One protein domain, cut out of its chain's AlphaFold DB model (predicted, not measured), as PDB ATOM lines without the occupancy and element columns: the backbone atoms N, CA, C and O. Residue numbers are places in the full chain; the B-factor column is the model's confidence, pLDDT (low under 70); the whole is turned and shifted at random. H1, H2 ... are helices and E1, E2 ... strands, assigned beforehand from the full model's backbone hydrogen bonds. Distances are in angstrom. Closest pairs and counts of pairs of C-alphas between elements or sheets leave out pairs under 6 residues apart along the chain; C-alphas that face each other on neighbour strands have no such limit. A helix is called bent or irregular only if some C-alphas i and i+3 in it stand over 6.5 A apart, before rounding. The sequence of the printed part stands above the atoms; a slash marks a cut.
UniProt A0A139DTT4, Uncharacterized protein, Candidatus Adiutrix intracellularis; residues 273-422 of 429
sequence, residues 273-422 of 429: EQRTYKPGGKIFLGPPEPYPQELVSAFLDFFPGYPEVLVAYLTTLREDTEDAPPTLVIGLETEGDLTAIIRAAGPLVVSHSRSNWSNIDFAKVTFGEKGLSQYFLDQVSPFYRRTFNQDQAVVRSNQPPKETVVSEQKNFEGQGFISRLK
ATOM      1  N   GLU A 273      39.070  46.589  18.432       66.06
ATOM      2  CA  GLU A 273      39.421  47.905  18.923       66.06
ATOM      3  C   GLU A 273      38.565  48.146  20.166       66.06
ATOM      4  O   GLU A 273      37.337  48.220  20.079       66.06
ATOM      5  N   GLN A 274      39.205  48.217  21.332       64.31
ATOM      6  CA  GLN A 274      38.525  48.614  22.557       64.31
ATOM      7  C   GLN A 274      38.451  50.133  22.626       64.31
ATOM      8  O   GLN A 274      39.462  50.831  22.525       64.31
ATOM      9  N   ARG A 275      37.243  50.641  22.845       67.88
ATOM     10  CA  ARG A 275      36.997  52.048  23.132       67.88
ATOM     11  C   ARG A 275      36.532  52.179  24.564       67.88
ATOM     12  O   ARG A 275      35.595  51.509  24.997       67.88
ATOM     13  N   THR A 276      37.207  53.062  25.287       64.50
ATOM     14  CA  THR A 276      36.769  53.503  26.609       64.50
ATOM     15  C   THR A 276      36.189  54.896  26.465       64.50
ATOM     16  O   THR A 276      36.891  55.827  26.060       64.50
ATOM     17  N   TYR A 277      34.917  55.047  26.812       64.81
ATOM     18  CA  TYR A 277      34.290  56.362  26.855       64.81
ATOM     19  C   TYR A 277      34.673  57.061  28.158       64.81
ATOM     20  O   TYR A 277      34.517  56.509  29.249       64.81
ATOM     21  N   LYS A 278      35.225  58.274  28.035       55.84
ATOM     22  CA  LYS A 278      35.588  59.095  29.193       55.84
ATOM     23  C   LYS A 278      34.323  59.698  29.823       55.84
ATOM     24  O   LYS A 278      33.426  60.105  29.080       55.84
ATOM     25  N   PRO A 279      34.270  59.822  31.161       53.97
ATOM     26  CA  PRO A 279      33.200  60.550  31.838       53.97
ATOM     27  C   PRO A 279      33.042  61.970  31.268       53.97
ATOM     28  O   PRO A 279      34.041  62.658  31.048       53.97
ATOM     29  N   GLY A 280      31.801  62.400  31.018       55.84
ATOM     30  CA  GLY A 280      31.471  63.730  30.480       55.84
ATOM     31  C   GLY A 280      31.327  63.843  28.954       55.84
ATOM     32  O   GLY A 280      30.992  64.920  28.465       55.84
ATOM     33  N   GLY A 281      31.540  62.764  28.191       63.41
ATOM     34  CA  GLY A 281      31.183  62.721  26.769       63.41
ATOM     35  C   GLY A 281      29.663  62.704  26.563       63.41
ATOM     36  O   GLY A 281      28.946  62.023  27.300       63.41
ATOM     37  N   LYS A 282      29.168  63.438  25.560       67.00
ATOM     38  CA  LYS A 282      27.763  63.385  25.145       67.00
ATOM     39  C   LYS A 282      27.584  62.252  24.139       67.00
ATOM     40  O   LYS A 282      28.117  62.307  23.030       67.00
ATOM     41  N   ILE A 283      26.840  61.231  24.545       75.75
ATOM     42  CA  ILE A 283      26.403  60.155  23.662       75.75
ATOM     43  C   ILE A 283      24.881  60.064  23.696       75.75
ATOM     44  O   ILE A 283      24.246  60.298  24.728       75.75
ATOM     45  N   PHE A 284      24.305  59.727  22.554       80.38
ATOM     46  CA  PHE A 284      22.879  59.496  22.398       80.38
ATOM     47  C   PHE A 284      22.651  57.998  22.271       80.38
ATOM     48  O   PHE A 284      23.241  57.344  21.405       80.38
ATOM     49  N   LEU A 285      21.807  57.470  23.153       85.75
ATOM     50  CA  LEU A 285      21.388  56.077  23.152       85.75
ATOM     51  C   LEU A 285      19.899  56.015  22.822       85.75
ATOM     52  O   LEU A 285      19.123  56.891  23.208       85.75
ATOM     53  N   GLY A 286      19.504  54.987  22.088       86.31
ATOM     54  CA  GLY A 286      18.105  54.780  21.746       86.31
ATOM     55  C   GLY A 286      17.888  53.516  20.927       86.31
ATOM     56  O   GLY A 286      18.856  52.903  20.460       86.31
ATOM     57  N   PRO A 287      16.628  53.108  20.736       85.94
ATOM     58  CA  PRO A 287      16.307  51.934  19.941       85.94
ATOM     59  C   PRO A 287      16.799  52.092  18.490       85.94
ATOM     60  O   PRO A 287      16.848  53.205  17.966       85.94
ATOM     61  N   PRO A 288      17.188  50.994  17.822       87.69
ATOM     62  CA  PRO A 288      17.537  51.044  16.411       87.69
ATOM     63  C   PRO A 288      16.306  51.283  15.541       87.69
ATOM     64  O   PRO A 288      15.341  50.519  15.580       87.69
ATOM     65  N   GLU A 289      16.394  52.305  14.694       84.06
ATOM     66  CA  GLU A 289      15.395  52.634  13.684       84.06
ATOM     67  C   GLU A 289      16.070  52.702  12.301       84.06
ATOM     68  O   GLU A 289      16.904  53.583  12.079       84.06
ATOM     69  N   PRO A 290      15.759  51.778  11.365       86.19
ATOM     70  CA  PRO A 290      14.831  50.648  11.495       86.19
ATOM     71  C   PRO A 290      15.395  49.481  12.331       86.19
ATOM     72  O   PRO A 290      16.596  49.211  12.318       86.19
ATOM     73  N   TYR A 291      14.514  48.729  13.000       87.56
ATOM     74  CA  TYR A 291      14.911  47.571  13.808       87.56
ATOM     75  C   TYR A 291      15.509  46.442  12.933       87.56
ATOM     76  O   TYR A 291      14.854  46.006  11.979       87.56
ATOM     77  N   PRO A 292      16.723  45.932  13.223       89.06
ATOM     78  CA  PRO A 292      17.422  44.982  12.355       89.06
ATOM     79  C   PRO A 292      16.962  43.528  12.569       89.06
ATOM     80  O   PRO A 292      17.685  42.719  13.149       89.06
ATOM     81  N   GLN A 293      15.770  43.184  12.074       88.81
ATOM     82  CA  GLN A 293      15.150  41.861  12.278       88.81
ATOM     83  C   GLN A 293      16.005  40.680  11.791       88.81
ATOM     84  O   GLN A 293      16.053  39.646  12.449       88.81
ATOM     85  N   GLU A 294      16.690  40.805  10.653       81.56
ATOM     86  CA  GLU A 294      17.520  39.712  10.117       81.56
ATOM     87  C   GLU A 294      18.714  39.409  11.029       81.56
ATOM     88  O   GLU A 294      18.959  38.257  11.383       81.56
ATOM     89  N   LEU A 295      19.402  40.460  11.485       84.62
ATOM     90  CA  LEU A 295      20.529  40.339  12.405       84.62
ATOM     91  C   LEU A 295      20.088  39.765  13.753       84.62
ATOM     92  O   LEU A 295      20.745  38.878  14.292       84.62
ATOM     93  N   VAL A 296      18.969  40.259  14.290       90.69
ATOM     94  CA  VAL A 296      18.410  39.763  15.551       90.69
ATOM     95  C   VAL A 296      18.026  38.294  15.416       90.69
ATOM     96  O   VAL A 296      18.420  37.500  16.265       90.69
ATOM     97  N   SER A 297      17.364  37.897  14.325       83.44
ATOM     98  CA  SER A 297      17.060  36.488  14.044       83.44
ATOM     99  C   SER A 297      18.321  35.626  14.020       83.44
ATOM    100  O   SER A 297      18.364  34.585  14.670       83.44
ATOM    101  N   ALA A 298      19.373  36.081  13.336       77.38
ATOM    102  CA  ALA A 298      20.632  35.351  13.259       77.38
ATOM    103  C   ALA A 298      21.290  35.174  14.639       77.38
ATOM    104  O   ALA A 298      21.833  34.110  14.939       77.38
ATOM    105  N   PHE A 299      21.209  36.187  15.506       89.19
ATOM    106  CA  PHE A 299      21.694  36.090  16.882       89.19
ATOM    107  C   PHE A 299      20.832  35.185  17.770       89.19
ATOM    108  O   PHE A 299      21.377  34.463  18.603       89.19
ATOM    109  N   LEU A 300      19.510  35.171  17.576       86.56
ATOM    110  CA  LEU A 300      18.598  34.271  18.290       86.56
ATOM    111  C   LEU A 300      18.849  32.792  17.958       86.56
ATOM    112  O   LEU A 300      18.650  31.942  18.830       86.56
ATOM    113  N   ASP A 301      19.319  32.495  16.746       79.81
ATOM    114  CA  ASP A 301      19.758  31.154  16.339       79.81
ATOM    115  C   ASP A 301      21.175  30.821  16.834       79.81
ATOM    116  O   ASP A 301      21.493  29.660  17.093       79.81
ATOM    117  N   PHE A 302      22.033  31.835  16.984       82.44
ATOM    118  CA  PHE A 302      23.427  31.687  17.403       82.44
ATOM    119  C   PHE A 302      23.589  31.469  18.911       82.44
ATOM    120  O   PHE A 302      24.253  30.516  19.318       82.44
ATOM    121  N   PHE A 303      22.982  32.312  19.755       85.56
ATOM    122  CA  PHE A 303      23.196  32.280  21.209       85.56
ATOM    123  C   PHE A 303      22.862  30.957  21.914       85.56
ATOM    124  O   PHE A 303      23.561  30.633  22.871       85.56
ATOM    125  N   PRO A 304      21.888  30.139  21.471       82.94
ATOM    126  CA  PRO A 304      21.642  28.830  22.077       82.94
ATOM    127  C   PRO A 304      22.849  27.881  22.042       82.94
ATOM    128  O   PRO A 304      22.931  26.979  22.872       82.94
ATOM    129  N   GLY A 305      23.791  28.079  21.111       75.94
ATOM    130  CA  GLY A 305      25.046  27.323  21.046       75.94
ATOM    131  C   GLY A 305      26.124  27.779  22.039       75.94
ATOM    132  O   GLY A 305      27.127  27.082  22.186       75.94
ATOM    133  N   TYR A 306      25.917  28.913  22.716       80.44
ATOM    134  CA  TYR A 306      26.863  29.549  23.636       80.44
ATOM    135  C   TYR A 306      26.190  29.728  24.995       80.44
ATOM    136  O   TYR A 306      25.648  30.802  25.279       80.44
ATOM    137  N   PRO A 307      26.152  28.672  25.831       78.31
ATOM    138  CA  PRO A 307      25.458  28.722  27.108       78.31
ATOM    139  C   PRO A 307      25.933  29.895  27.965       78.31
ATOM    140  O   PRO A 307      25.112  30.511  28.621       78.31
ATOM    141  N   GLU A 308      27.205  30.265  27.940       80.56
ATOM    142  CA  GLU A 308      27.754  31.416  28.658       80.56
ATOM    143  C   GLU A 308      27.046  32.753  28.370       80.56
ATOM    144  O   GLU A 308      27.178  33.675  29.167       80.56
ATOM    145  N   VAL A 309      26.270  32.891  27.287       88.75
ATOM    146  CA  VAL A 309      25.460  34.089  27.023       88.75
ATOM    147  C   VAL A 309      24.148  34.025  27.802       88.75
ATOM    148  O   VAL A 309      23.248  33.247  27.480       88.75
ATOM    149  N   LEU A 310      24.013  34.888  28.810       87.75
ATOM    150  CA  LEU A 310      22.838  34.948  29.678       87.75
ATOM    151  C   LEU A 310      21.730  35.815  29.095       87.75
ATOM    152  O   LEU A 310      20.570  35.406  29.055       87.75
ATOM    153  N   VAL A 311      22.081  37.028  28.672       91.06
ATOM    154  CA  VAL A 311      21.123  38.033  28.210       91.06
ATOM    155  C   VAL A 311      21.760  38.855  27.099       91.06
ATOM    156  O   VAL A 311      22.931  39.223  27.194       91.06
ATOM    157  N   ALA A 312      20.986  39.158  26.056       94.44
ATOM    158  CA  ALA A 312      21.403  40.071  25.001       94.44
ATOM    159  C   ALA A 312      20.409  41.224  24.824       94.44
ATOM    160  O   ALA A 312      19.188  41.036  24.785       94.44
ATOM    161  N   TYR A 313      20.970  42.418  24.675       93.81
ATOM    162  CA  TYR A 313      20.278  43.689  24.520       93.81
ATOM    163  C   TYR A 313      20.710  44.363  23.221       93.81
ATOM    164  O   TYR A 313      21.817  44.134  22.731       93.81
ATOM    165  N   LEU A 314      19.857  45.229  22.676       93.38
ATOM    166  CA  LEU A 314      20.139  45.941  21.435       93.38
ATOM    167  C   LEU A 314      19.808  47.425  21.575       93.38
ATOM    168  O   LEU A 314      18.702  47.785  21.969       93.38
ATOM    169  N   THR A 315      20.760  48.282  21.218       92.00
ATOM    170  CA  THR A 315      20.587  49.740  21.182       92.00
ATOM    171  C   THR A 315      21.397  50.327  20.032       92.00
ATOM    172  O   THR A 315      22.225  49.654  19.421       92.00
ATOM    173  N   THR A 316      21.188  51.604  19.749       90.06
ATOM    174  CA  THR A 316      22.118  52.428  18.978       90.06
ATOM    175  C   THR A 316      22.902  53.340  19.903       90.06
ATOM    176  O   THR A 316      22.435  53.676  20.992       90.06
ATOM    177  N   LEU A 317      24.093  53.718  19.452       86.06
ATOM    178  CA  LEU A 317      24.964  54.706  20.065       86.06
ATOM    179  C   LEU A 317      25.382  55.719  19.002       86.06
ATOM    180  O   LEU A 317      25.869  55.345  17.933       86.06
ATOM    181  N   ARG A 318      25.218  57.006  19.303       81.44
ATOM    182  CA  ARG A 318      25.701  58.110  18.469       81.44
ATOM    183  C   ARG A 318      26.523  59.077  19.310       81.44
ATOM    184  O   ARG A 318      26.103  59.460  20.397       81.44
ATOM    185  N   GLU A 319      27.685  59.457  18.805       73.88
ATOM    186  CA  GLU A 319      28.539  60.471  19.428       73.88
ATOM    187  C   GLU A 319      28.063  61.874  19.017       73.88
ATOM    188  O   GLU A 319      27.548  62.042  17.911       73.88
ATOM    189  N   ASP A 320      28.215  62.872  19.896       68.75
ATOM    190  CA  ASP A 320      27.867  64.285  19.638       68.75
ATOM    191  C   ASP A 320      28.864  64.950  18.668       68.75
ATOM    192  O   ASP A 320      29.624  65.852  19.016       68.75
ATOM    193  N   THR A 321      28.907  64.430  17.445       62.22
ATOM    194  CA  THR A 321      29.611  64.998  16.293       62.22
ATOM    195  C   THR A 321      28.612  65.038  15.143       62.22
ATOM    196  O   THR A 321      27.930  64.041  14.904       62.22
ATOM    197  N   GLU A 322      28.488  66.186  14.470       54.75
ATOM    198  CA  GLU A 322      27.349  66.520  13.591       54.75
ATOM    199  C   GLU A 322      27.098  65.529  12.432       54.75
ATOM    200  O   GLU A 322      25.987  65.504  11.911       54.75
ATOM    201  N   ASP A 323      28.050  64.641  12.107       59.00
ATOM    202  CA  ASP A 323      27.974  63.712  10.966       59.00
ATOM    203  C   ASP A 323      28.238  62.220  11.291       59.00
ATOM    204  O   ASP A 323      28.339  61.395  10.377       59.00
ATOM    205  N   ALA A 324      28.367  61.814  12.563       60.75
ATOM    206  CA  ALA A 324      28.664  60.408  12.872       60.75
ATOM    207  C   ALA A 324      27.425  59.497  12.706       60.75
ATOM    208  O   ALA A 324      26.408  59.706  13.380       60.75
ATOM    209  N   PRO A 325      27.486  58.439  11.867       68.62
ATOM    210  CA  PRO A 325      26.386  57.490  11.744       68.62
ATOM    211  C   PRO A 325      26.186  56.723  13.061       68.62
ATOM    212  O   PRO A 325      27.172  56.372  13.723       68.62
ATOM    213  N   PRO A 326      24.933  56.421  13.451       78.81
ATOM    214  CA  PRO A 326      24.667  55.642  14.650       78.81
ATOM    215  C   PRO A 326      25.307  54.258  14.525       78.81
ATOM    216  O   PRO A 326      25.154  53.560  13.523       78.81
ATOM    217  N   THR A 327      26.035  53.863  15.560       86.12
ATOM    218  CA  THR A 327      26.597  52.522  15.686       86.12
ATOM    219  C   THR A 327      25.586  51.636  16.397       86.12
ATOM    220  O   THR A 327      25.042  52.019  17.431       86.12
ATOM    221  N   LEU A 328      25.321  50.453  15.850       89.81
ATOM    222  CA  LEU A 328      24.504  49.458  16.532       89.81
ATOM    223  C   LEU A 328      25.341  48.820  17.645       89.81
ATOM    224  O   LEU A 328      26.493  48.470  17.412       89.81
ATOM    225  N   VAL A 329      24.785  48.660  18.842       91.25
ATOM    226  CA  VAL A 329      25.492  48.074  19.986       91.25
ATOM    227  C   VAL A 329      24.704  46.892  20.531       91.25
ATOM    228  O   VAL A 329      23.539  47.032  20.918       91.25
ATOM    229  N   ILE A 330      25.364  45.737  20.588       93.56
ATOM    230  CA  ILE A 330      24.848  44.516  21.205       93.56
ATOM    231  C   ILE A 330      25.422  44.426  22.620       93.56
ATOM    232  O   ILE A 330      26.618  44.197  22.809       93.56
ATOM    233  N   GLY A 331      24.569  44.638  23.620       93.62
ATOM    234  CA  GLY A 331      24.927  44.467  25.026       93.62
ATOM    235  C   GLY A 331      24.809  43.000  25.419       93.62
ATOM    236  O   GLY A 331      23.746  42.418  25.221       93.62
ATOM    237  N   LEU A 332      25.868  42.406  25.967       93.50
ATOM    238  CA  LEU A 332      25.892  41.005  26.384       93.50
ATOM    239  C   LEU A 332      26.202  40.868  27.874       93.50
ATOM    240  O   LEU A 332      27.255  41.295  28.351       93.50
ATOM    241  N   GLU A 333      25.298  40.202  28.582       90.69
ATOM    242  CA  GLU A 333      25.540  39.648  29.911       90.69
ATOM    243  C   GLU A 333      26.035  38.206  29.736       90.69
ATOM    244  O   GLU A 333      25.355  37.391  29.106       90.69
ATOM    245  N   THR A 334      27.236  37.896  30.234       85.19
ATOM    246  CA  THR A 334      27.891  36.597  29.997       85.19
ATOM    247  C   THR A 334      28.565  36.028  31.248       85.19
ATOM    248  O   THR A 334      29.132  36.770  32.050       85.19
ATOM    249  N   GLU A 335      28.551  34.701  31.376       80.06
ATOM    250  CA  GLU A 335      29.335  33.904  32.329       80.06
ATOM    251  C   GLU A 335      30.599  33.377  31.632       80.06
ATOM    252  O   GLU A 335      30.662  32.216  31.234       80.06
ATOM    253  N   GLY A 336      31.611  34.224  31.433       70.00
ATOM    254  CA  GLY A 336      32.869  33.788  30.821       70.00
ATOM    255  C   GLY A 336      33.570  34.862  29.999       70.00
ATOM    256  O   GLY A 336      33.467  36.058  30.282       70.00
ATOM    257  N   ASP A 337      34.324  34.416  28.993       71.56
ATOM    258  CA  ASP A 337      35.108  35.298  28.136       71.56
ATOM    259  C   ASP A 337      34.260  35.906  27.007       71.56
ATOM    260  O   ASP A 337      34.028  35.291  25.963       71.56
ATOM    261  N   LEU A 338      33.842  37.160  27.197       76.75
ATOM    262  CA  LEU A 338      33.128  37.946  26.190       76.75
ATOM    263  C   LEU A 338      33.891  38.017  24.853       76.75
ATOM    264  O   LEU A 338      33.270  38.023  23.792       76.75
ATOM    265  N   THR A 339      35.225  38.034  24.881       73.94
ATOM    266  CA  THR A 339      36.066  38.085  23.676       73.94
ATOM    267  C   THR A 339      35.828  36.879  22.769       73.94
ATOM    268  O   THR A 339      35.747  37.037  21.546       73.94
ATOM    269  N   ALA A 340      35.682  35.681  23.337       70.44
ATOM    270  CA  ALA A 340      35.389  34.472  22.572       70.44
ATOM    271  C   ALA A 340      34.027  34.577  21.862       70.44
ATOM    272  O   ALA A 340      33.931  34.294  20.666       70.44
ATOM    273  N   ILE A 341      33.007  35.092  22.557       80.00
ATOM    274  CA  ILE A 341      31.666  35.305  21.991       80.00
ATOM    275  C   ILE A 341      31.681  36.328  20.860       80.00
ATOM    276  O   ILE A 341      31.132  36.064  19.790       80.00
ATOM    277  N   ILE A 342      32.333  37.478  21.056       79.19
ATOM    278  CA  ILE A 342      32.423  38.521  20.024       79.19
ATOM    279  C   ILE A 342      33.119  37.969  18.774       79.19
ATOM    280  O   ILE A 342      32.683  38.222  17.649       79.19
ATOM    281  N   ARG A 343      34.187  37.183  18.949       71.50
ATOM    282  CA  ARG A 343      34.920  36.580  17.831       71.50
ATOM    283  C   ARG A 343      34.063  35.566  17.072       71.50
ATOM    284  O   ARG A 343      34.032  35.609  15.842       71.50
ATOM    285  N   ALA A 344      33.333  34.714  17.788       69.06
ATOM    286  CA  ALA A 344      32.412  33.741  17.213       69.06
ATOM    287  C   ALA A 344      31.213  34.394  16.497       69.06
ATOM    288  O   ALA A 344      30.758  33.895  15.469       69.06
ATOM    289  N   ALA A 345      30.742  35.539  16.997       75.75
ATOM    290  CA  ALA A 345      29.693  36.350  16.384       75.75
ATOM    291  C   ALA A 345      30.162  37.120  15.135       75.75
ATOM    292  O   ALA A 345      29.337  37.623  14.368       75.75
ATOM    293  N   GLY A 346      31.476  37.214  14.906       71.62
ATOM    294  CA  GLY A 346      32.075  38.006  13.834       71.62
ATOM    295  C   GLY A 346      31.485  37.761  12.442       71.62
ATOM    296  O   GLY A 346      31.131  38.734  11.775       71.62
ATOM    297  N   PRO A 347      31.299  36.509  11.990       65.69
ATOM    298  CA  PRO A 347      30.635  36.234  10.722       65.69
ATOM    299  C   PRO A 347      29.221  36.795  10.588       65.69
ATOM    300  O   PRO A 347      28.880  37.301   9.520       65.69
ATOM    301  N   LEU A 348      28.419  36.736  11.659       71.62
ATOM    302  CA  LEU A 348      27.060  37.282  11.671       71.62
ATOM    303  C   LEU A 348      27.094  38.800  11.519       71.62
ATOM    304  O   LEU A 348      26.311  39.375  10.767       71.62
ATOM    305  N   VAL A 349      28.041  39.446  12.198       77.00
ATOM    306  CA  VAL A 349      28.266  40.886  12.071       77.00
ATOM    307  C   VAL A 349      28.687  41.240  10.650       77.00
ATOM    308  O   VAL A 349      28.109  42.145  10.059       77.00
ATOM    309  N   VAL A 350      29.635  40.512  10.057       65.81
ATOM    310  CA  VAL A 350      30.093  40.777   8.685       65.81
ATOM    311  C   VAL A 350      28.946  40.632   7.684       65.81
ATOM    312  O   VAL A 350      28.753  41.540   6.871       65.81
ATOM    313  N   SER A 351      28.153  39.558   7.769       62.59
ATOM    314  CA  SER A 351      27.064  39.303   6.821       62.59
ATOM    315  C   SER A 351      25.933  40.332   6.893       62.59
ATOM    316  O   SER A 351      25.312  40.597   5.869       62.59
ATOM    317  N   HIS A 352      25.709  40.958   8.053       67.44
ATOM    318  CA  HIS A 352      24.641  41.949   8.244       67.44
ATOM    319  C   HIS A 352      25.138  43.404   8.313       67.44
ATOM    320  O   HIS A 352      24.338  44.330   8.212       67.44
ATOM    321  N   SER A 353      26.454  43.633   8.406       62.09
ATOM    322  CA  SER A 353      27.065  44.977   8.351       62.09
ATOM    323  C   SER A 353      26.949  45.651   6.977       62.09
ATOM    324  O   SER A 353      27.245  46.835   6.831       62.09
ATOM    325  N   ARG A 354      26.546  44.889   5.951       54.69
ATOM    326  CA  ARG A 354      26.270  45.381   4.592       54.69
ATOM    327  C   ARG A 354      24.852  45.958   4.431       54.69
ATOM    328  O   ARG A 354      24.552  46.491   3.367       54.69
ATOM    329  N   SER A 355      24.006  45.864   5.459       55.12
ATOM    330  CA  SER A 355      22.662  46.462   5.514       55.12
ATOM    331  C   SER A 355      22.724  47.927   5.995       55.12
ATOM    332  O   SER A 355      23.788  48.540   5.992       55.12
ATOM    333  N   ASN A 356      21.608  48.507   6.457       59.47
ATOM    334  CA  ASN A 356      21.526  49.886   6.988       59.47
ATOM    335  C   ASN A 356      22.440  50.187   8.207       59.47
ATOM    336  O   ASN A 356      22.443  51.312   8.700       59.47
ATOM    337  N   TRP A 357      23.205  49.207   8.704       69.12
ATOM    338  CA  TRP A 357      24.054  49.303   9.893       69.12
ATOM    339  C   TRP A 357      25.519  49.066   9.529       69.12
ATOM    340  O   TRP A 357      25.989  47.933   9.490       69.12
ATOM    341  N   SER A 358      26.255  50.148   9.279       63.69
ATOM    342  CA  SER A 358      27.658  50.085   8.845       63.69
ATOM    343  C   SER A 358      28.636  49.683   9.954       63.69
ATOM    344  O   SER A 358      29.715  49.164   9.659       63.69
ATOM    345  N   ASN A 359      28.259  49.895  11.220       74.62
ATOM    346  CA  ASN A 359      29.050  49.557  12.400       74.62
ATOM    347  C   ASN A 359      28.186  48.804  13.419       74.62
ATOM    348  O   ASN A 359      27.105  49.276  13.780       74.62
ATOM    349  N   ILE A 360      28.691  47.664  13.894       85.00
ATOM    350  CA  ILE A 360      28.091  46.867  14.966       85.00
ATOM    351  C   ILE A 360      29.178  46.622  16.013       85.00
ATOM    352  O   ILE A 360      30.192  45.984  15.720       85.00
ATOM    353  N   ASP A 361      28.948  47.128  17.216       86.62
ATOM    354  CA  ASP A 361      29.844  47.021  18.359       86.62
ATOM    355  C   ASP A 361      29.220  46.146  19.456       86.62
ATOM    356  O   ASP A 361      28.007  45.932  19.502       86.62
ATOM    357  N   PHE A 362      30.056  45.653  20.366       89.75
ATOM    358  CA  PHE A 362      29.630  44.855  21.512       89.75
ATOM    359  C   PHE A 362      29.976  45.557  22.815       89.75
ATOM    360  O   PHE A 362      31.064  46.117  22.966       89.75
ATOM    361  N   ALA A 363      29.065  45.484  23.776       88.56
ATOM    362  CA  ALA A 363      29.264  46.002  25.119       88.56
ATOM    363  C   ALA A 363      29.114  44.875  26.139       88.56
ATOM    364  O   ALA A 363      28.179  44.076  26.057       88.56
ATOM    365  N   LYS A 364      30.015  44.832  27.124       87.81
ATOM    366  CA  LYS A 364      29.813  43.989  28.302       87.81
ATOM    367  C   LYS A 364      28.732  44.626  29.170       87.81
ATOM    368  O   LYS A 364      28.817  45.817  29.455       87.81
ATOM    369  N   VAL A 365      27.748  43.838  29.587       87.88
ATOM    370  CA  VAL A 365      26.728  44.257  30.551       87.88
ATOM    371  C   VAL A 365      27.020  43.566  31.872       87.88
ATOM    372  O   VAL A 365      26.961  42.340  31.964       87.88
ATOM    373  N   THR A 366      27.348  44.359  32.887       81.75
ATOM    374  CA  THR A 366      27.658  43.869  34.234       81.75
ATOM    375  C   THR A 366      26.689  44.479  35.241       81.75
ATOM    376  O   THR A 366      26.491  45.695  35.274       81.75
ATOM    377  N   PHE A 367      26.103  43.647  36.099       79.62
ATOM    378  CA  PHE A 367      25.222  44.118  37.163       79.62
ATOM    379  C   PHE A 367      25.956  45.048  38.144       79.62
ATOM    380  O   PHE A 367      27.059  44.744  38.597       79.62
ATOM    381  N   GLY A 368      25.331  46.180  38.483       73.81
ATOM    382  CA  GLY A 368      25.876  47.177  39.412       73.81
ATOM    383  C   GLY A 368      26.884  48.163  38.805       73.81
ATOM    384  O   GLY A 368      27.288  49.108  39.486       73.81
ATOM    385  N   GLU A 369      27.278  47.997  37.537       78.38
ATOM    386  CA  GLU A 369      28.108  48.979  36.835       78.38
ATOM    387  C   GLU A 369      27.273  50.162  36.327       78.38
ATOM    388  O   GLU A 369      26.289  50.000  35.603       78.38
ATOM    389  N   LYS A 370      27.713  51.381  36.656       75.44
ATOM    390  CA  LYS A 370      27.110  52.621  36.151       75.44
ATOM    391  C   LYS A 370      27.345  52.792  34.645       75.44
ATOM    392  O   LYS A 370      28.254  52.212  34.061       75.44
ATOM    393  N   GLY A 371      26.571  53.677  34.019       78.06
ATOM    394  CA  GLY A 371      26.764  54.033  32.615       78.06
ATOM    395  C   GLY A 371      26.051  53.070  31.667       78.06
ATOM    396  O   GLY A 371      24.827  52.978  31.708       78.06
ATOM    397  N   LEU A 372      26.796  52.395  30.784       81.31
ATOM    398  CA  LEU A 372      26.213  51.656  29.655       81.31
ATOM    399  C   LEU A 372      25.546  50.367  30.133       81.31
ATOM    400  O   LEU A 372      24.438  50.067  29.701       81.31
ATOM    401  N   SER A 373      26.180  49.676  31.084       84.69
ATOM    402  CA  SER A 373      25.601  48.527  31.781       84.69
ATOM    403  C   SER A 373      24.289  48.908  32.477       84.69
ATOM    404  O   SER A 373      23.268  48.276  32.223       84.69
ATOM    405  N   GLN A 374      24.276  49.995  33.261       83.00
ATOM    406  CA  GLN A 374      23.061  50.508  33.909       83.00
ATOM    407  C   GLN A 374      21.949  50.835  32.903       83.00
ATOM    408  O   GLN A 374      20.800  50.469  33.117       83.00
ATOM    409  N   TYR A 375      22.277  51.493  31.787       85.75
ATOM    410  CA  TYR A 375      21.299  51.790  30.738       85.75
ATOM    411  C   TYR A 375      20.667  50.516  30.164       85.75
ATOM    412  O   TYR A 375      19.443  50.450  30.049       85.75
ATOM    413  N   PHE A 376      21.476  49.501  29.843       88.19
ATOM    414  CA  PHE A 376      20.954  48.229  29.346       88.19
ATOM    415  C   PHE A 376      20.029  47.548  30.356       88.19
ATOM    416  O   PHE A 376      18.974  47.061  29.964       88.19
ATOM    417  N   LEU A 377      20.399  47.547  31.637       85.44
ATOM    418  CA  LEU A 377      19.637  46.885  32.697       85.44
ATOM    419  C   LEU A 377      18.330  47.612  33.050       85.44
ATOM    420  O   LEU A 377      17.324  46.952  33.299       85.44
ATOM    421  N   ASP A 378      18.338  48.947  33.060       84.31
ATOM    422  CA  ASP A 378      17.196  49.742  33.526       84.31
ATOM    423  C   ASP A 378      16.211  50.102  32.420       84.31
ATOM    424  O   ASP A 378      15.021  50.269  32.684       84.31
ATOM    425  N   GLN A 379      16.711  50.310  31.201       85.06
ATOM    426  CA  GLN A 379      15.932  50.940  30.135       85.06
ATOM    427  C   GLN A 379      15.768  50.053  28.904       85.06
ATOM    428  O   GLN A 379      14.814  50.247  28.160       85.06
ATOM    429  N   VAL A 380      16.637  49.068  28.660       87.62
ATOM    430  CA  VAL A 380      16.562  48.263  27.433       87.62
ATOM    431  C   VAL A 380      15.918  46.912  27.716       87.62
ATOM    432  O   VAL A 380      16.425  46.099  28.481       87.62
ATOM    433  N   SER A 381      14.815  46.621  27.026       87.06
ATOM    434  CA  SER A 381      14.258  45.267  27.041       87.06
ATOM    435  C   SER A 381      15.191  44.299  26.298       87.06
ATOM    436  O   SER A 381      15.570  44.582  25.156       87.06
ATOM    437  N   PRO A 382      15.555  43.150  26.893       90.56
ATOM    438  CA  PRO A 382      16.404  42.173  26.228       90.56
ATOM    439  C   PRO A 382      15.660  41.504  25.070       90.56
ATOM    440  O   PRO A 382      14.475  41.186  25.177       90.56
ATOM    441  N   PHE A 383      16.370  41.240  23.973       92.12
ATOM    442  CA  PHE A 383      15.822  40.469  22.852       92.12
ATOM    443  C   PHE A 383      16.077  38.963  23.007       92.12
ATOM    444  O   PHE A 383      15.348  38.155  22.432       92.12
ATOM    445  N   TYR A 384      17.073  38.594  23.821       91.56
ATOM    446  CA  TYR A 384      17.414  37.219  24.172       91.56
ATOM    447  C   TYR A 384      17.660  37.091  25.678       91.56
ATOM    448  O   TYR A 384      18.378  37.905  26.259       91.56
ATOM    449  N   ARG A 385      17.115  36.041  26.300       88.69
ATOM    450  CA  ARG A 385      17.459  35.604  27.661       88.69
ATOM    451  C   ARG A 385      17.539  34.077  27.715       88.69
ATOM    452  O   ARG A 385      16.583  33.399  27.334       88.69
ATOM    453  N   ARG A 386      18.657  33.550  28.219       82.31
ATOM    454  CA  ARG A 386      18.851  32.125  28.512       82.31
ATOM    455  C   ARG A 386      17.933  31.718  29.661       82.31
ATOM    456  O   ARG A 386      17.891  32.386  30.693       82.31
ATOM    457  N   THR A 387      17.201  30.624  29.490       70.25
ATOM    458  CA  THR A 387      16.392  30.022  30.556       70.25
ATOM    459  C   THR A 387      17.192  28.959  31.290       70.25
ATOM    460  O   THR A 387      17.956  28.209  30.687       70.25
ATOM    461  N   PHE A 388      17.009  28.906  32.607       55.62
ATOM    462  CA  PHE A 388      17.704  27.958  33.477       55.62
ATOM    463  C   PHE A 388      16.850  26.717  33.812       55.62
ATOM    464  O   PHE A 388      17.404  25.735  34.282       55.62
ATOM    465  N   ASN A 389      15.533  26.740  33.545       45.31
ATOM    466  CA  ASN A 389      14.580  25.646  33.797       45.31
ATOM    467  C   ASN A 389      13.445  25.618  32.751       45.31
ATOM    468  O   ASN A 389      13.118  26.656  32.172       45.31
ATOM    469  N   GLN A 390      12.813  24.450  32.559       43.69
ATOM    470  CA  GLN A 390      11.706  24.229  31.605       43.69
ATOM    471  C   GLN A 390      10.421  25.030  31.920       43.69
ATOM    472  O   GLN A 390       9.595  25.210  31.031       43.69
ATOM    473  N   ASP A 391      10.289  25.581  33.134       36.25
ATOM    474  CA  ASP A 391       9.096  26.317  33.591       36.25
ATOM    475  C   ASP A 391       9.171  27.849  33.418       36.25
ATOM    476  O   ASP A 391       8.227  28.563  33.762       36.25
ATOM    477  N   GLN A 392      10.276  28.393  32.895       42.41
ATOM    478  CA  GLN A 392      10.389  29.823  32.584       42.41
ATOM    479  C   GLN A 392      10.328  30.053  31.075       42.41
ATOM    480  O   GLN A 392      11.082  29.454  30.311       42.41
ATOM    481  N   ALA A 393       9.433  30.943  30.637       44.66
ATOM    482  CA  ALA A 393       9.289  31.281  29.227       44.66
ATOM    483  C   ALA A 393      10.567  31.949  28.694       44.66
ATOM    484  O   ALA A 393      11.049  32.943  29.238       44.66
ATOM    485  N   VAL A 394      11.105  31.400  27.605       51.31
ATOM    486  CA  VAL A 394      12.246  31.967  26.887       51.31
ATOM    487  C   VAL A 394      11.862  33.345  26.343       51.31
ATOM    488  O   VAL A 394      10.928  33.459  25.549       51.31
ATOM    489  N   VAL A 395      12.612  34.392  26.702       60.53
ATOM    490  CA  VAL A 395      12.491  35.686  26.016       60.53
ATOM    491  C   VAL A 395      13.310  35.602  24.733       60.53
ATOM    492  O   VAL A 395      14.531  35.737  24.750       60.53
ATOM    493  N   ARG A 396      12.621  35.330  23.624       73.31
ATOM    494  CA  ARG A 396      13.119  35.469  22.249       73.31
ATOM    495  C   ARG A 396      12.173  36.412  21.524       73.31
ATOM    496  O   ARG A 396      11.073  36.010  21.149       73.31
ATOM    497  N   SER A 397      12.583  37.660  21.349       71.50
ATOM    498  CA  SER A 397      11.810  38.634  20.580       71.50
ATOM    499  C   SER A 397      12.594  39.052  19.353       71.50
ATOM    500  O   SER A 397      13.661  39.640  19.474       71.50
ATOM    501  N   ASN A 398      12.034  38.789  18.173       72.69
ATOM    502  CA  ASN A 398      12.508  39.382  16.921       72.69
ATOM    503  C   ASN A 398      11.703  40.639  16.530       72.69
ATOM    504  O   ASN A 398      11.694  41.070  15.381       72.69
ATOM    505  N   GLN A 399      10.946  41.191  17.476       73.25
ATOM    506  CA  GLN A 399      10.187  42.425  17.306       73.25
ATOM    507  C   GLN A 399      10.770  43.506  18.220       73.25
ATOM    508  O   GLN A 399      11.261  43.170  19.308       73.25
ATOM    509  N   PRO A 400      10.710  44.789  17.814       65.06
ATOM    510  CA  PRO A 400      11.082  45.885  18.696       65.06
ATOM    511  C   PRO A 400      10.259  45.825  19.999       65.06
ATOM    512  O   PRO A 400       9.107  45.372  19.977       65.06
ATOM    513  N   PRO A 401      10.822  46.264  21.138       62.81
ATOM    514  CA  PRO A 401      10.082  46.345  22.394       62.81
ATOM    515  C   PRO A 401       8.803  47.177  22.224       62.81
ATOM    516  O   PRO A 401       8.811  48.190  21.530       62.81
ATOM    517  N   LYS A 402       7.700  46.758  22.860       51.28
ATOM    518  CA  LYS A 402       6.405  47.464  22.770       51.28
ATOM    519  C   LYS A 402       6.403  48.831  23.466       51.28
ATOM    520  O   LYS A 402       5.542  49.649  23.164       51.28
ATOM    521  N   GLU A 403       7.341  49.066  24.379       51.91
ATOM    522  CA  GLU A 403       7.542  50.351  25.044       51.91
ATOM    523  C   GLU A 403       8.750  51.049  24.415       51.91
ATOM    524  O   GLU A 403       9.895  50.620  24.566       51.91
ATOM    525  N   THR A 404       8.481  52.099  23.643       43.62
ATOM    526  CA  THR A 404       9.506  52.902  22.980       43.62
ATOM    527  C   THR A 404      10.240  53.735  24.027       43.62
ATOM    528  O   THR A 404       9.706  54.721  24.533       43.62
ATOM    529  N   VAL A 405      11.474  53.354  24.353       51.34
ATOM    530  CA  VAL A 405      12.398  54.233  25.081       51.34
ATOM    531  C   VAL A 405      12.703  55.411  24.163       51.34
ATOM    532  O   VAL A 405      13.202  55.223  23.051       51.34
ATOM    533  N   VAL A 406      12.351  56.621  24.596       50.25
ATOM    534  CA  VAL A 406      12.660  57.851  23.861       50.25
ATOM    535  C   VAL A 406      14.177  58.005  23.810       50.25
ATOM    536  O   VAL A 406      14.863  57.715  24.786       50.25
ATOM    537  N   SER A 407      14.714  58.443  22.673       53.50
ATOM    538  CA  SER A 407      16.126  58.792  22.535       53.50
ATOM    539  C   SER A 407      16.519  59.821  23.602       53.50
ATOM    540  O   SER A 407      16.110  60.980  23.554       53.50
ATOM    541  N   GLU A 408      17.304  59.388  24.588       55.06
ATOM    542  CA  GLU A 408      17.724  60.218  25.716       55.06
ATOM    543  C   GLU A 408      19.175  60.663  25.530       55.06
ATOM    544  O   GLU A 408      20.090  59.859  25.322       55.06
ATOM    545  N   GLN A 409      19.403  61.970  25.644       51.56
ATOM    546  CA  GLN A 409      20.743  62.517  25.789       51.56
ATOM    547  C   GLN A 409      21.236  62.211  27.205       51.56
ATOM    548  O   GLN A 409      20.678  62.726  28.176       51.56
ATOM    549  N   LYS A 410      22.291  61.399  27.342       57.34
ATOM    550  CA  LYS A 410      22.864  61.080  28.656       57.34
ATOM    551  C   LYS A 410      24.285  61.602  28.792       57.34
ATOM    552  O   LYS A 410      25.159  61.312  27.980       57.34
ATOM    553  N   ASN A 411      24.514  62.324  29.885       53.38
ATOM    554  CA  ASN A 411      25.855  62.631  30.360       53.38
ATOM    555  C   ASN A 411      26.359  61.421  31.153       53.38
ATOM    556  O   ASN A 411      25.777  61.053  32.172       53.38
ATOM    557  N   PHE A 412      27.415  60.774  30.667       56.78
ATOM    558  CA  PHE A 412      27.978  59.600  31.331       56.78
ATOM    559  C   PHE A 412      28.826  59.995  32.544       56.78
ATOM    560  O   PHE A 412      29.852  60.659  32.395       56.78
ATOM    561  N   GLU A 413      28.431  59.536  33.734       45.75
ATOM    562  CA  GLU A 413      29.226  59.655  34.970       45.75
ATOM    563  C   GLU A 413      30.166  58.450  35.210       45.75
ATOM    564  O   GLU A 413      30.969  58.471  36.139       45.75
ATOM    565  N   GLY A 414      30.083  57.393  34.389       49.56
ATOM    566  CA  GLY A 414      30.869  56.153  34.516       49.56
ATOM    567  C   GLY A 414      31.736  55.843  33.290       49.56
ATOM    568  O   GLY A 414      31.599  56.482  32.251       49.56
ATOM    569  N   GLN A 415      32.629  54.855  33.401       48.53
ATOM    570  CA  GLN A 415      33.358  54.301  32.252       48.53
ATOM    571  C   GLN A 415      32.526  53.186  31.610       48.53
ATOM    572  O   GLN A 415      31.981  52.340  32.312       48.53
ATOM    573  N   GLY A 416      32.420  53.194  30.281       55.97
ATOM    574  CA  GLY A 416      31.811  52.112  29.507       55.97
ATOM    575  C   GLY A 416      32.843  51.478  28.581       55.97
ATOM    576  O   GLY A 416      33.604  52.200  27.929       55.97
ATOM    577  N   PHE A 417      32.851  50.145  28.522       57.38
ATOM    578  CA  PHE A 417      33.711  49.373  27.628       57.38
ATOM    579  C   PHE A 417      32.920  48.921  26.405       57.38
ATOM    580  O   PHE A 417      31.956  48.161  26.524       57.38
ATOM    581  N   ILE A 418      33.351  49.375  25.229       68.38
ATOM    582  CA  ILE A 418      32.801  48.933  23.950       68.38
ATOM    583  C   ILE A 418      33.926  48.315  23.130       68.38
ATOM    584  O   ILE A 418      35.013  48.881  23.003       68.38
ATOM    585  N   SER A 419      33.662  47.132  22.589       65.69
ATOM    586  CA  SER A 419      34.569  46.402  21.713       65.69
ATOM    587  C   SER A 419      34.018  46.412  20.296       65.69
ATOM    588  O   SER A 419      32.909  45.938  20.044       65.69
ATOM    589  N   ARG A 420      34.812  46.929  19.360       72.44
ATOM    590  CA  ARG A 420      34.523  46.880  17.927       72.44
ATOM    591  C   ARG A 420      35.345  45.789  17.278       72.44
ATOM    592  O   ARG A 420      36.563  45.813  17.406       72.44
ATOM    593  N   LEU A 421      34.724  44.898  16.515       56.81
ATOM    594  CA  LEU A 421      35.463  43.958  15.673       56.81
ATOM    595  C   LEU A 421      36.284  44.723  14.622       56.81
ATOM    596  O   LEU A 421      35.731  45.386  13.741       56.81
ATOM    597  N   LYS A 422      37.611  44.604  14.681       53.59
ATOM    598  CA  LYS A 422      38.481  44.966  13.563       53.59
ATOM    599  C   LYS A 422      38.157  44.021  12.415       53.59
ATOM    600  O   LYS A 422      37.995  42.815  12.602       53.59
TER     601      LYS A 422
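Overview. This is residues 273 to 422 of the 429 residues of an uncharacterized protein of Candidatus Adiutrix intracellularis (UniProt A0A139DTT4). One strongly twisted sheet of seven strands, curled like part of a barrel, makes the middle of this domain, with the helices H1 and H2 packed together over one face of it and the short helix H3 over the other. A long stretch with no named element, residues 380 to 407, follows H3, is tied to E3 by short pairings, and leads to the strand E6 at one edge of the sheet. The 150 printed residues hold three named helices and seven named strands, along the chain E1 E2 H1 E3 E4 H2 E5 H3 E6 E7. The sheet is mixed, in the order E1, E7, E5, E4, E3, E2, E6, and the class is mixed, helices and strands. The whole is compact, with a radius of gyration of the C-alphas of 14.7 A and spans of 46 by 35 by 31 A.

Arrangement. The sheet runs, strand beside strand, E1 (residues 273 to 277), E7 (416 to 421), E5 (360 to 364), E4 (327 to 334), E3 (309 to 319), E2 (282 to 286) and E6 (408 to 411). E3 and E4 form a hairpin, antiparallel at 154 degrees, with N 313 and O 331 2.8 A apart, within hydrogen-bond range. E5 and E4 are parallel at 32 degrees, with N 361 and O 328 at 2.8 A. E7 is antiparallel to E5, with N 419 and O 362 at 2.8 A, and to E1, with N 275 and O 418 at 2.8 A. On the other side of E4 from E5, E3 is antiparallel to E2, with N 284 and O 318 at 2.8 A. E2 is antiparallel to E6, with N 410 and O 283 at 3.4 A. H2, residues 338 to 352, is on the sheet; its closest C-alphas to E5 are those of Val 349 and Ile 360, 6.6 A apart. E4, H2 and E5 form a strand-helix-strand unit, two parallel neighbour strands with a helix between, and its crossover is right-handed. H1, residues 293 to 305, touches H2, with the C-alphas of Leu 295 and His 352 closest at 6.1 A; they run opposite ways at a tilt of 35.3 degrees, only just steep. H1 lies over E4 and E3 at a height over the sheet of 10.1 A. H3, residues 372 to 379, is on the face opposite H2, making three layers, helices on both faces of a sheet. The closest C-alphas of H3 and E7 are those of Leu 372 and Gly 416, 5.6 A apart. H3 is apart from both H1 and H2. Every O i to N i+4 pair is within hydrogen-bond range in H3, against 7 of 9 in H1 and 9 of 11 in H2.

Along the chain. E1 begins at C-alpha 273, (39.421, 47.905, 18.923). E3, the longest strand, measures 27.6 A from first to last C-alpha and bends by 52 degrees at residue 315; E4 measures 21.4 A. H1 measures 19.7 A and is neither bent nor irregular, but only just: C-alphas 301 and 304 are 6.5 A apart. H2 measures 20.3 A and is irregular, with C-alphas 344 and 347 7.2 A apart. E7 ends at C-alpha 421, (35.463, 43.958, 15.673).

Size, cuts and confidence. The two C-alphas farthest apart are those of Glu 322 and Gln 390, 48.6 A. The printed part has no cut, and its first and last C-alphas are 6.2 A apart. The link from H3 to E6, 28 residues, is long; in it residues 384 to 385 pair antiparallel with residues 311 to 312 of E3 and with residues 395 to 396. The mean pLDDT of the printed part is 73.3, and 57 residues are under 70, among them residues 273 to 282, 388 to 395 and 400 to 419.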